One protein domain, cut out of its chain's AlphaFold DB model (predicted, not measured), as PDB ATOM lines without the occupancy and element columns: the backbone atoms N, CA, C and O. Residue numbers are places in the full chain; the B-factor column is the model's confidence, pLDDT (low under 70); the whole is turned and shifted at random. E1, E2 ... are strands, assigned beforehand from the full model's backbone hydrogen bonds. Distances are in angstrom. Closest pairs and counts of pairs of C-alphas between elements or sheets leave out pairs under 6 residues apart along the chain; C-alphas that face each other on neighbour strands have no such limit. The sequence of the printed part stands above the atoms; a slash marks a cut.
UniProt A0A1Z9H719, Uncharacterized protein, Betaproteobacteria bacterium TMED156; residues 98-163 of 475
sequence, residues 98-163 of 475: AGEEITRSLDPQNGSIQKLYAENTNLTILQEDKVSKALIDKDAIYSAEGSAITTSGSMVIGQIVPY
ATOM      1  N   ALA A  98     -30.245 -27.163 -51.642       78.44
ATOM      2  CA  ALA A  98     -29.872 -26.485 -52.890       78.44
ATOM      3  C   ALA A  98     -30.765 -25.275 -53.239       78.44
ATOM      4  O   ALA A  98     -30.415 -24.491 -54.118       78.44
ATOM      5  N   GLY A  99     -31.924 -25.143 -52.581       77.75
ATOM      6  CA  GLY A  99     -32.859 -24.029 -52.759       77.75
ATOM      7  C   GLY A  99     -32.596 -22.824 -51.850       77.75
ATOM      8  O   GLY A  99     -33.282 -21.816 -51.989       77.75
ATOM      9  N   GLU A 100     -31.634 -22.918 -50.928       82.75
ATOM     10  CA  GLU A 100     -31.279 -21.841 -50.001       82.75
ATOM     11  C   GLU A 100     -29.925 -21.217 -50.366       82.75
ATOM     12  O   GLU A 100     -29.056 -21.854 -50.968       82.75
ATOM     13  N   GLU A 101     -29.713 -19.958 -49.975       85.06
ATOM     14  CA  GLU A 101     -28.439 -19.261 -50.172       85.06
ATOM     15  C   GLU A 101     -27.403 -19.703 -49.122       85.06
ATOM     16  O   GLU A 101     -27.043 -18.965 -48.209       85.06
ATOM     17  N   ILE A 102     -26.923 -20.942 -49.246       86.44
ATOM     18  CA  ILE A 102     -25.913 -21.546 -48.354       86.44
ATOM     19  C   ILE A 102     -24.484 -21.460 -48.906       86.44
ATOM     20  O   ILE A 102     -23.564 -22.083 -48.375       86.44
ATOM     21  N   THR A 103     -24.292 -20.740 -50.015       88.44
ATOM     22  CA  THR A 103     -23.005 -20.646 -50.713       88.44
ATOM     23  C   THR A 103     -22.388 -19.267 -50.525       88.44
ATOM     24  O   THR A 103     -23.038 -18.252 -50.757       88.44
ATOM     25  N   ARG A 104     -21.100 -19.221 -50.188       90.06
ATOM     26  CA  ARG A 104     -20.285 -18.003 -50.232       90.06
ATOM     27  C   ARG A 104     -19.093 -18.201 -51.146       90.06
ATOM     28  O   ARG A 104     -18.264 -19.072 -50.907       90.06
ATOM     29  N   SER A 105     -19.000 -17.382 -52.183       92.25
ATOM     30  CA  SER A 105     -17.913 -17.445 -53.159       92.25
ATOM     31  C   SER A 105     -16.855 -16.382 -52.878       92.25
ATOM     32  O   SER A 105     -17.179 -15.241 -52.555       92.25
ATOM     33  N   LEU A 106     -15.589 -16.767 -53.010       94.62
ATOM     34  CA  LEU A 106     -14.444 -15.862 -53.025       94.62
ATOM     35  C   LEU A 106     -14.143 -15.425 -54.460       94.62
ATOM     36  O   LEU A 106     -14.708 -15.957 -55.414       94.62
ATOM     37  N   ASP A 107     -13.235 -14.471 -54.632       93.69
ATOM     38  CA  ASP A 107     -12.790 -14.056 -55.961       93.69
ATOM     39  C   ASP A 107     -12.128 -15.241 -56.702       93.69
ATOM     40  O   ASP A 107     -11.151 -15.808 -56.189       93.69
ATOM     41  N   PRO A 108     -12.645 -15.647 -57.882       93.38
ATOM     42  CA  PRO A 108     -12.072 -16.738 -58.667       93.38
ATOM     43  C   PRO A 108     -10.665 -16.435 -59.199       93.38
ATOM     44  O   PRO A 108      -9.930 -17.377 -59.488       93.38
ATOM     45  N   GLN A 109     -10.249 -15.165 -59.305       94.62
ATOM     46  CA  GLN A 109      -8.905 -14.803 -59.783       94.62
ATOM     47  C   GLN A 109      -7.785 -15.281 -58.852       94.62
ATOM     48  O   GLN A 109      -6.652 -15.445 -59.295       94.62
ATOM     49  N   ASN A 110      -8.093 -15.512 -57.572       94.69
ATOM     50  CA  ASN A 110      -7.113 -15.952 -56.575       94.69
ATOM     51  C   ASN A 110      -6.940 -17.482 -56.517       94.69
ATOM     52  O   ASN A 110      -6.248 -17.981 -55.626       94.69
ATOM     53  N   GLY A 111      -7.575 -18.217 -57.435       94.44
ATOM     54  CA  GLY A 111      -7.509 -19.672 -57.513       94.44
ATOM     55  C   GLY A 111      -8.428 -20.391 -56.524       94.44
ATOM     56  O   GLY A 111      -9.339 -19.813 -55.913       94.44
ATOM     57  N   SER A 112      -8.199 -21.692 -56.396       96.00
ATOM     58  CA  SER A 112      -8.972 -22.594 -55.545       96.00
ATOM     59  C   SER A 112      -8.682 -22.427 -54.059       96.00
ATOM     60  O   SER A 112      -7.619 -21.961 -53.647       96.00
ATOM     61  N   ILE A 113      -9.673 -22.766 -53.233       96.69
ATOM     62  CA  ILE A 113      -9.515 -22.805 -51.778       96.69
ATOM     63  C   ILE A 113      -8.786 -24.094 -51.421       96.69
ATOM     64  O   ILE A 113      -9.299 -25.186 -51.646       96.69
ATOM     65  N   GLN A 114      -7.619 -23.959 -50.810       96.56
ATOM     66  CA  GLN A 114      -6.768 -25.096 -50.462       96.56
ATOM     67  C   GLN A 114      -6.865 -25.463 -48.989       96.56
ATOM     68  O   GLN A 114      -6.704 -26.625 -48.615       96.56
ATOM     69  N   LYS A 115      -7.132 -24.477 -48.122       95.88
ATOM     70  CA  LYS A 115      -7.260 -24.729 -46.690       95.88
ATOM     71  C   LYS A 115      -8.209 -23.765 -45.999       95.88
ATOM     72  O   LYS A 115      -8.233 -22.567 -46.272       95.88
ATOM     73  N   LEU A 116      -8.943 -24.322 -45.043       95.44
ATOM     74  CA  LEU A 116      -9.789 -23.600 -44.108       95.44
ATOM     75  C   LEU A 116      -9.262 -23.813 -42.700       95.44
ATOM     76  O   LEU A 116      -8.906 -24.930 -42.322       95.44
ATOM     77  N   TYR A 117      -9.216 -22.737 -41.926       95.56
ATOM     78  CA  TYR A 117      -8.837 -22.797 -40.527       95.56
ATOM     79  C   TYR A 117      -9.769 -21.927 -39.693       95.56
ATOM     80  O   TYR A 117      -9.781 -20.703 -39.829       95.56
ATOM     81  N   ALA A 118     -10.572 -22.575 -38.851       92.31
ATOM     82  CA  ALA A 118     -11.503 -21.906 -37.957       92.31
ATOM     83  C   ALA A 118     -10.819 -21.561 -36.624       92.31
ATOM     84  O   ALA A 118     -10.185 -22.411 -36.001       92.31
ATOM     85  N   GLU A 119     -10.980 -20.318 -36.183       86.06
ATOM     86  CA  GLU A 119     -10.476 -19.771 -34.926       86.06
ATOM     87  C   GLU A 119     -11.595 -19.046 -34.189       86.06
ATOM     88  O   GLU A 119     -11.913 -17.899 -34.507       86.06
ATOM     89  N   ASN A 120     -12.160 -19.672 -33.158       84.81
ATOM     90  CA  ASN A 120     -13.263 -19.103 -32.381       84.81
ATOM     91  C   ASN A 120     -14.427 -18.659 -33.294       84.81
ATOM     92  O   ASN A 120     -15.166 -19.501 -33.787       84.81
ATOM     93  N   THR A 121     -14.571 -17.350 -33.534       85.75
ATOM     94  CA  THR A 121     -15.603 -16.739 -34.391       85.75
ATOM     95  C   THR A 121     -15.079 -16.284 -35.754       85.75
ATOM     96  O   THR A 121     -15.762 -15.540 -36.450       85.75
ATOM     97  N   ASN A 122     -13.851 -16.644 -36.118       88.75
ATOM     98  CA  ASN A 122     -13.214 -16.250 -37.367       88.75
ATOM     99  C   ASN A 122     -12.897 -17.494 -38.194       88.75
ATOM    100  O   ASN A 122     -12.479 -18.520 -37.666       88.75
ATOM    101  N   LEU A 123     -13.021 -17.380 -39.506       92.81
ATOM    102  CA  LEU A 123     -12.584 -18.370 -40.471       92.81
ATOM    103  C   LEU A 123     -11.469 -17.759 -41.313       92.81
ATOM    104  O   LEU A 123     -11.689 -16.790 -42.035       92.81
ATOM    105  N   THR A 124     -10.269 -18.326 -41.226       95.19
ATOM    106  CA  THR A 124      -9.178 -18.020 -42.153       95.19
ATOM    107  C   THR A 124      -9.314 -18.918 -43.376       95.19
ATOM    108  O   THR A 124      -9.361 -20.145 -43.258       95.19
ATOM    109  N   ILE A 125      -9.375 -18.299 -44.551       96.25
ATOM    110  CA  ILE A 125      -9.566 -18.950 -45.844       96.25
ATOM    111  C   ILE A 125      -8.291 -18.738 -46.653       96.25
ATOM    112  O   ILE A 125      -7.914 -17.597 -46.927       96.25
ATOM    113  N   LEU A 126      -7.617 -19.827 -47.016       97.12
ATOM    114  CA  LEU A 126      -6.391 -19.792 -47.804       97.12
ATOM    115  C   LEU A 126      -6.688 -20.275 -49.226       97.12
ATOM    116  O   LEU A 126      -6.924 -21.466 -49.446       97.12
ATOM    117  N   GLN A 127      -6.691 -19.333 -50.170       96.88
ATOM    118  CA  GLN A 127      -6.654 -19.619 -51.603       96.88
ATOM    119  C   GLN A 127      -5.202 -19.717 -52.081       96.88
ATOM    120  O   GLN A 127      -4.270 -19.338 -51.361       96.88
ATOM    121  N   GLU A 128      -5.009 -20.187 -53.309       96.31
ATOM    122  CA  GLU A 128      -3.686 -20.301 -53.929       96.31
ATOM    123  C   GLU A 128      -2.901 -18.985 -53.916       96.31
ATOM    124  O   GLU A 128      -1.721 -18.980 -53.571       96.31
ATOM    125  N   ASP A 129      -3.555 -17.866 -54.239       96.25
ATOM    126  CA  ASP A 129      -2.900 -16.564 -54.421       96.25
ATOM    127  C   ASP A 129      -3.302 -15.498 -53.389       96.25
ATOM    128  O   ASP A 129      -2.752 -14.388 -53.390       96.25
ATOM    129  N   LYS A 130      -4.249 -15.815 -52.496       96.25
ATOM    130  CA  LYS A 130      -4.737 -14.873 -51.485       96.25
ATOM    131  C   LYS A 130      -5.194 -15.547 -50.193       96.25
ATOM    132  O   LYS A 130      -5.932 -16.528 -50.212       96.25
ATOM    133  N   VAL A 131      -4.839 -14.951 -49.057       96.50
ATOM    134  CA  VAL A 131      -5.417 -15.291 -47.751       96.50
ATOM    135  C   VAL A 131      -6.454 -14.251 -47.338       96.50
ATOM    136  O   VAL A 131      -6.214 -13.041 -47.406       96.50
ATOM    137  N   SER A 132      -7.600 -14.729 -46.866       95.31
ATOM    138  CA  SER A 132      -8.720 -13.910 -46.405       95.31
ATOM    139  C   SER A 132      -9.228 -14.380 -45.046       95.31
ATOM    140  O   SER A 132      -8.957 -15.502 -44.616       95.31
ATOM    141  N   LYS A 133      -9.977 -13.520 -44.361       93.00
ATOM    142  CA  LYS A 133     -10.724 -13.863 -43.150       93.00
ATOM    143  C   LYS A 133     -12.205 -13.565 -43.341       93.00
ATOM    144  O   LYS A 133     -12.554 -12.574 -43.972       93.00
ATOM    145  N   ALA A 134     -13.059 -14.386 -42.758       91.75
ATOM    146  CA  ALA A 134     -14.484 -14.119 -42.622       91.75
ATOM    147  C   ALA A 134     -14.885 -14.300 -41.157       91.75
ATOM    148  O   ALA A 134     -14.305 -15.129 -40.456       91.75
ATOM    149  N   LEU A 135     -15.846 -13.516 -40.677       88.50
ATOM    150  CA  LEU A 135     -16.462 -13.765 -39.375       88.50
ATOM    151  C   LEU A 135     -17.507 -14.876 -39.522       88.50
ATOM    152  O   LEU A 135     -18.149 -14.981 -40.563       88.50
ATOM    153  N   ILE A 136     -17.664 -15.700 -38.493       86.31
ATOM    154  CA  ILE A 136     -18.704 -16.726 -38.405       86.31
ATOM    155  C   ILE A 136     -19.783 -16.244 -37.432       86.31
ATOM    156  O   ILE A 136     -19.458 -15.709 -36.367       86.31
ATOM    157  N   ASP A 137     -21.051 -16.401 -37.820       74.38
ATOM    158  CA  ASP A 137     -22.261 -16.018 -37.067       74.38
ATOM    159  C   ASP A 137     -22.331 -14.533 -36.649       74.38
ATOM    160  O   ASP A 137     -23.071 -14.139 -35.740       74.38
ATOM    161  N   LYS A 138     -21.525 -13.683 -37.289       70.25
ATOM    162  CA  LYS A 138     -21.449 -12.239 -37.060       70.25
ATOM    163  C   LYS A 138     -21.203 -11.533 -38.378       70.25
ATOM    164  O   LYS A 138     -20.486 -12.055 -39.230       70.25
ATOM    165  N   ASP A 139     -21.732 -10.322 -38.496       55.62
ATOM    166  CA  ASP A 139     -21.407  -9.443 -39.609       55.62
ATOM    167  C   ASP A 139     -20.714  -8.175 -39.104       55.62
ATOM    168  O   ASP A 139     -20.992  -7.681 -38.005       55.62
ATOM    169  N   ALA A 140     -19.765  -7.675 -39.888       56.75
ATOM    170  CA  ALA A 140     -19.060  -6.432 -39.605       56.75
ATOM    171  C   ALA A 140     -19.407  -5.434 -40.704       56.75
ATOM    172  O   ALA A 140     -18.908  -5.540 -41.821       56.75
ATOM    173  N   ILE A 141     -20.255  -4.460 -40.376       55.50
ATOM    174  CA  ILE A 141     -20.630  -3.393 -41.300       55.50
ATOM    175  C   ILE A 141     -19.654  -2.237 -41.074       55.50
ATOM    176  O   ILE A 141     -19.598  -1.648 -39.990       55.50
ATOM    177  N   TYR A 142     -18.855  -1.926 -42.093       56.81
ATOM    178  CA  TYR A 142     -17.980  -0.758 -42.073       56.81
ATOM    179  C   TYR A 142     -18.790   0.472 -42.490       56.81
ATOM    180  O   TYR A 142     -19.283   0.551 -43.614       56.81
ATOM    181  N   SER A 143     -18.951   1.425 -41.569       60.53
ATOM    182  CA  SER A 143     -19.514   2.739 -41.891       60.53
ATOM    183  C   SER A 143     -18.534   3.548 -42.751       60.53
ATOM    184  O   SER A 143     -17.326   3.301 -42.725       60.53
ATOM    185  N   ALA A 144     -19.034   4.549 -43.484       51.16
ATOM    186  CA  ALA A 144     -18.216   5.455 -44.303       51.16
ATOM    187  C   ALA A 144     -17.144   6.237 -43.502       51.16
ATOM    188  O   ALA A 144     -16.258   6.843 -44.095       51.16
ATOM    189  N   GLU A 145     -17.195   6.182 -42.167       58.00
ATOM    190  CA  GLU A 145     -16.258   6.819 -41.230       58.00
ATOM    191  C   GLU A 145     -15.202   5.843 -40.663       58.00
ATOM    192  O   GLU A 145     -14.432   6.196 -39.773       58.00
ATOM    193  N   GLY A 146     -15.131   4.599 -41.159       50.72
ATOM    194  CA  GLY A 146     -14.053   3.649 -40.839       50.72
ATOM    195  C   GLY A 146     -14.166   2.939 -39.482       50.72
ATOM    196  O   GLY A 146     -13.345   2.071 -39.181       50.72
ATOM    197  N   SER A 147     -15.192   3.234 -38.681       45.50
ATOM    198  CA  SER A 147     -15.497   2.474 -37.463       45.50
ATOM    199  C   SER A 147     -16.374   1.264 -37.794       45.50
ATOM    200  O   SER A 147     -17.453   1.408 -38.377       45.50
ATOM    201  N   ALA A 148     -15.897   0.064 -37.443       49.53
ATOM    202  CA  ALA A 148     -16.606  -1.192 -37.674       49.53
ATOM    203  C   ALA A 148     -17.688  -1.403 -36.604       49.53
ATOM    204  O   ALA A 148     -17.371  -1.562 -35.423       49.53
ATOM    205  N   ILE A 149     -18.960  -1.434 -37.006       56.75
ATOM    206  CA  ILE A 149     -20.066  -1.828 -36.130       56.75
ATOM    207  C   ILE A 149     -20.274  -3.331 -36.327       56.75
ATOM    208  O   ILE A 149     -20.564  -3.793 -37.431       56.75
ATOM    209  N   THR A 150     -20.079  -4.109 -35.260       55.44
ATOM    210  CA  THR A 150     -20.343  -5.554 -35.276       55.44
ATOM    211  C   THR A 150     -21.760  -5.803 -34.781       55.44
ATOM    212  O   THR A 150     -22.062  -5.653 -33.600       55.44
ATOM    213  N   THR A 151     -22.650  -6.161 -35.697       55.44
ATOM    214  CA  THR A 151     -24.019  -6.590 -35.397       55.44
ATOM    215  C   THR A 151     -24.116  -8.090 -35.638       55.44
ATOM    216  O   THR A 151     -23.574  -8.601 -36.617       55.44
ATOM    217  N   SER A 152     -24.788  -8.825 -34.749       52.91
ATOM    218  CA  SER A 152     -25.147 -10.225 -35.003       52.91
ATOM    219  C   SER A 152     -25.978 -10.291 -36.287       52.91
ATOM    220  O   SER A 152     -27.130  -9.866 -36.298       52.91
ATOM    221  N   GLY A 153     -25.368 -10.735 -37.385       54.75
ATOM    222  CA  GLY A 153     -26.015 -10.842 -38.689       54.75
ATOM    223  C   GLY A 153     -26.690 -12.202 -38.858       54.75
ATOM    224  O   GLY A 153     -26.273 -13.183 -38.253       54.75
ATOM    225  N   SER A 154     -27.702 -12.281 -39.725       62.53
ATOM    226  CA  SER A 154     -28.375 -13.537 -40.103       62.53
ATOM    227  C   SER A 154     -27.536 -14.439 -41.022       62.53
ATOM    228  O   SER A 154     -28.054 -15.407 -41.574       62.53
ATOM    229  N   MET A 155     -26.269 -14.093 -41.258       72.50
ATOM    230  CA  MET A 155     -25.375 -14.794 -42.176       72.50
ATOM    231  C   MET A 155     -24.411 -15.679 -41.386       72.50
ATOM    232  O   MET A 155     -23.746 -15.202 -40.469       72.50
ATOM    233  N   VAL A 156     -24.305 -16.952 -41.778       79.56
ATOM    234  CA  VAL A 156     -23.397 -17.924 -41.138       79.56
ATOM    235  C   VAL A 156     -21.935 -17.577 -41.417       79.56
ATOM    236  O   VAL A 156     -21.100 -17.605 -40.521       79.56
ATOM    237  N   ILE A 157     -21.626 -17.197 -42.658       84.94
ATOM    238  CA  ILE A 157     -20.319 -16.666 -43.054       84.94
ATOM    239  C   ILE A 157     -20.528 -15.190 -43.399       84.94
ATOM    240  O   ILE A 157     -21.238 -14.873 -44.359       84.94
ATOM    241  N   GLY A 158     -19.933 -14.306 -42.599       85.06
ATOM    242  CA  GLY A 158     -19.943 -12.858 -42.787       85.06
ATOM    243  C   GLY A 158     -19.090 -12.403 -43.974       85.06
ATOM    244  O   GLY A 158     -18.559 -13.214 -44.739       85.06
ATOM    245  N   GLN A 159     -18.930 -11.087 -44.128       87.12
ATOM    246  CA  GLN A 159     -18.133 -10.528 -45.221       87.12
ATOM    247  C   GLN A 159     -16.684 -11.054 -45.216       87.12
ATOM    248  O   GLN A 159     -15.998 -11.068 -44.192       87.12
ATOM    249  N   ILE A 160     -16.206 -11.454 -46.397       90.62
ATOM    250  CA  ILE A 160     -14.837 -11.926 -46.611       90.62
ATOM    251  C   ILE A 160     -13.924 -10.709 -46.768       90.62
ATOM    252  O   ILE A 160     -14.060  -9.930 -47.711       90.62
ATOM    253  N   VAL A 161     -12.981 -10.552 -45.843       92.94
ATOM    254  CA  VAL A 161     -11.993  -9.473 -45.834       92.94
ATOM    255  C   VAL A 161     -10.614 -10.058 -46.162       92.94
ATOM    256  O   VAL A 161     -10.099 -10.869 -45.385       92.94
ATOM    257  N   PRO A 162      -9.985  -9.675 -47.284       93.31
ATOM    258  CA  PRO A 162      -8.643 -10.130 -47.619       93.31
ATOM    259  C   PRO A 162      -7.594  -9.531 -46.675       93.31
ATOM    260  O   PRO A 162      -7.676  -8.360 -46.301       93.31
ATOM    261  N   TYR A 163      -6.560 -10.301 -46.335       94.69
ATOM    262  CA  TYR A 163      -5.378  -9.740 -45.676       94.69
ATOM    263  C   TYR A 163      -4.573  -8.868 -46.653       94.69
ATOM    264  O   TYR A 163      -4.664  -9.016 -47.876       94.69
TER     265      TYR A 163
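What this domain is: This is residues 98 to 163 of the 475 residues of an uncharacterized protein of Betaproteobacteria bacterium TMED156 (UniProt A0A1Z9H719). A strongly twisted sheet of four strands, E2 E3 E4 E7, makes the main body, and a small hairpin, E5 and E6, extends from one end of it between E4 and E7 along the chain. The opening stretch with the short strand E1 comes in by the start of E7. The printed part has 66 residues and seven named strands, E1 to E7 in chain order, with no named helix: all strand, both sheets antiparallel. It is only just compact, close to loose, with a radius of gyration of the C-alphas of 12.7 A and spans of 32 by 31 by 23 A.

Where its parts are: Find C-alpha 103 at (-23.005, -20.646, -50.713), where E1 begins, residues 103 to 105. E2, residues 113 to 119, is 17.1 A long; E3, 122 to 127, 16.0 A; E4, 131 to 136, 16.3 A. Then come E5, 139 to 142, and E6, 148 to 151. E7, 157 to 162, runs 14.1 A to C-alpha 162 at (-8.643, -10.130, -47.619).

How they stand to each other: Look first at E2 E3 E4, a meander, each strand the antiparallel neighbour of the one before. E2 and E3 form a hairpin, with N 117 and O 124 at 2.9 A. E3 and E4 form another, with N 125 and O 132 at 2.8 A. Edge strand E7 is antiparallel to E4, with N 133 and O 161 at 2.8 A. In the hairpin E5 and E6, N 141 and O 149 are 3.0 A apart. The closest C-alphas of E5 and E7, Asp 139 and Gly 158, are 4.9 A apart. E1 pairs with no named strand.

The domain as a whole: The C-alphas farthest apart, Ala 98 and Glu 145, are 37.8 A apart. The printed part has no cut and no long link. Look for pLDDT under 70 at residues 139 to 154.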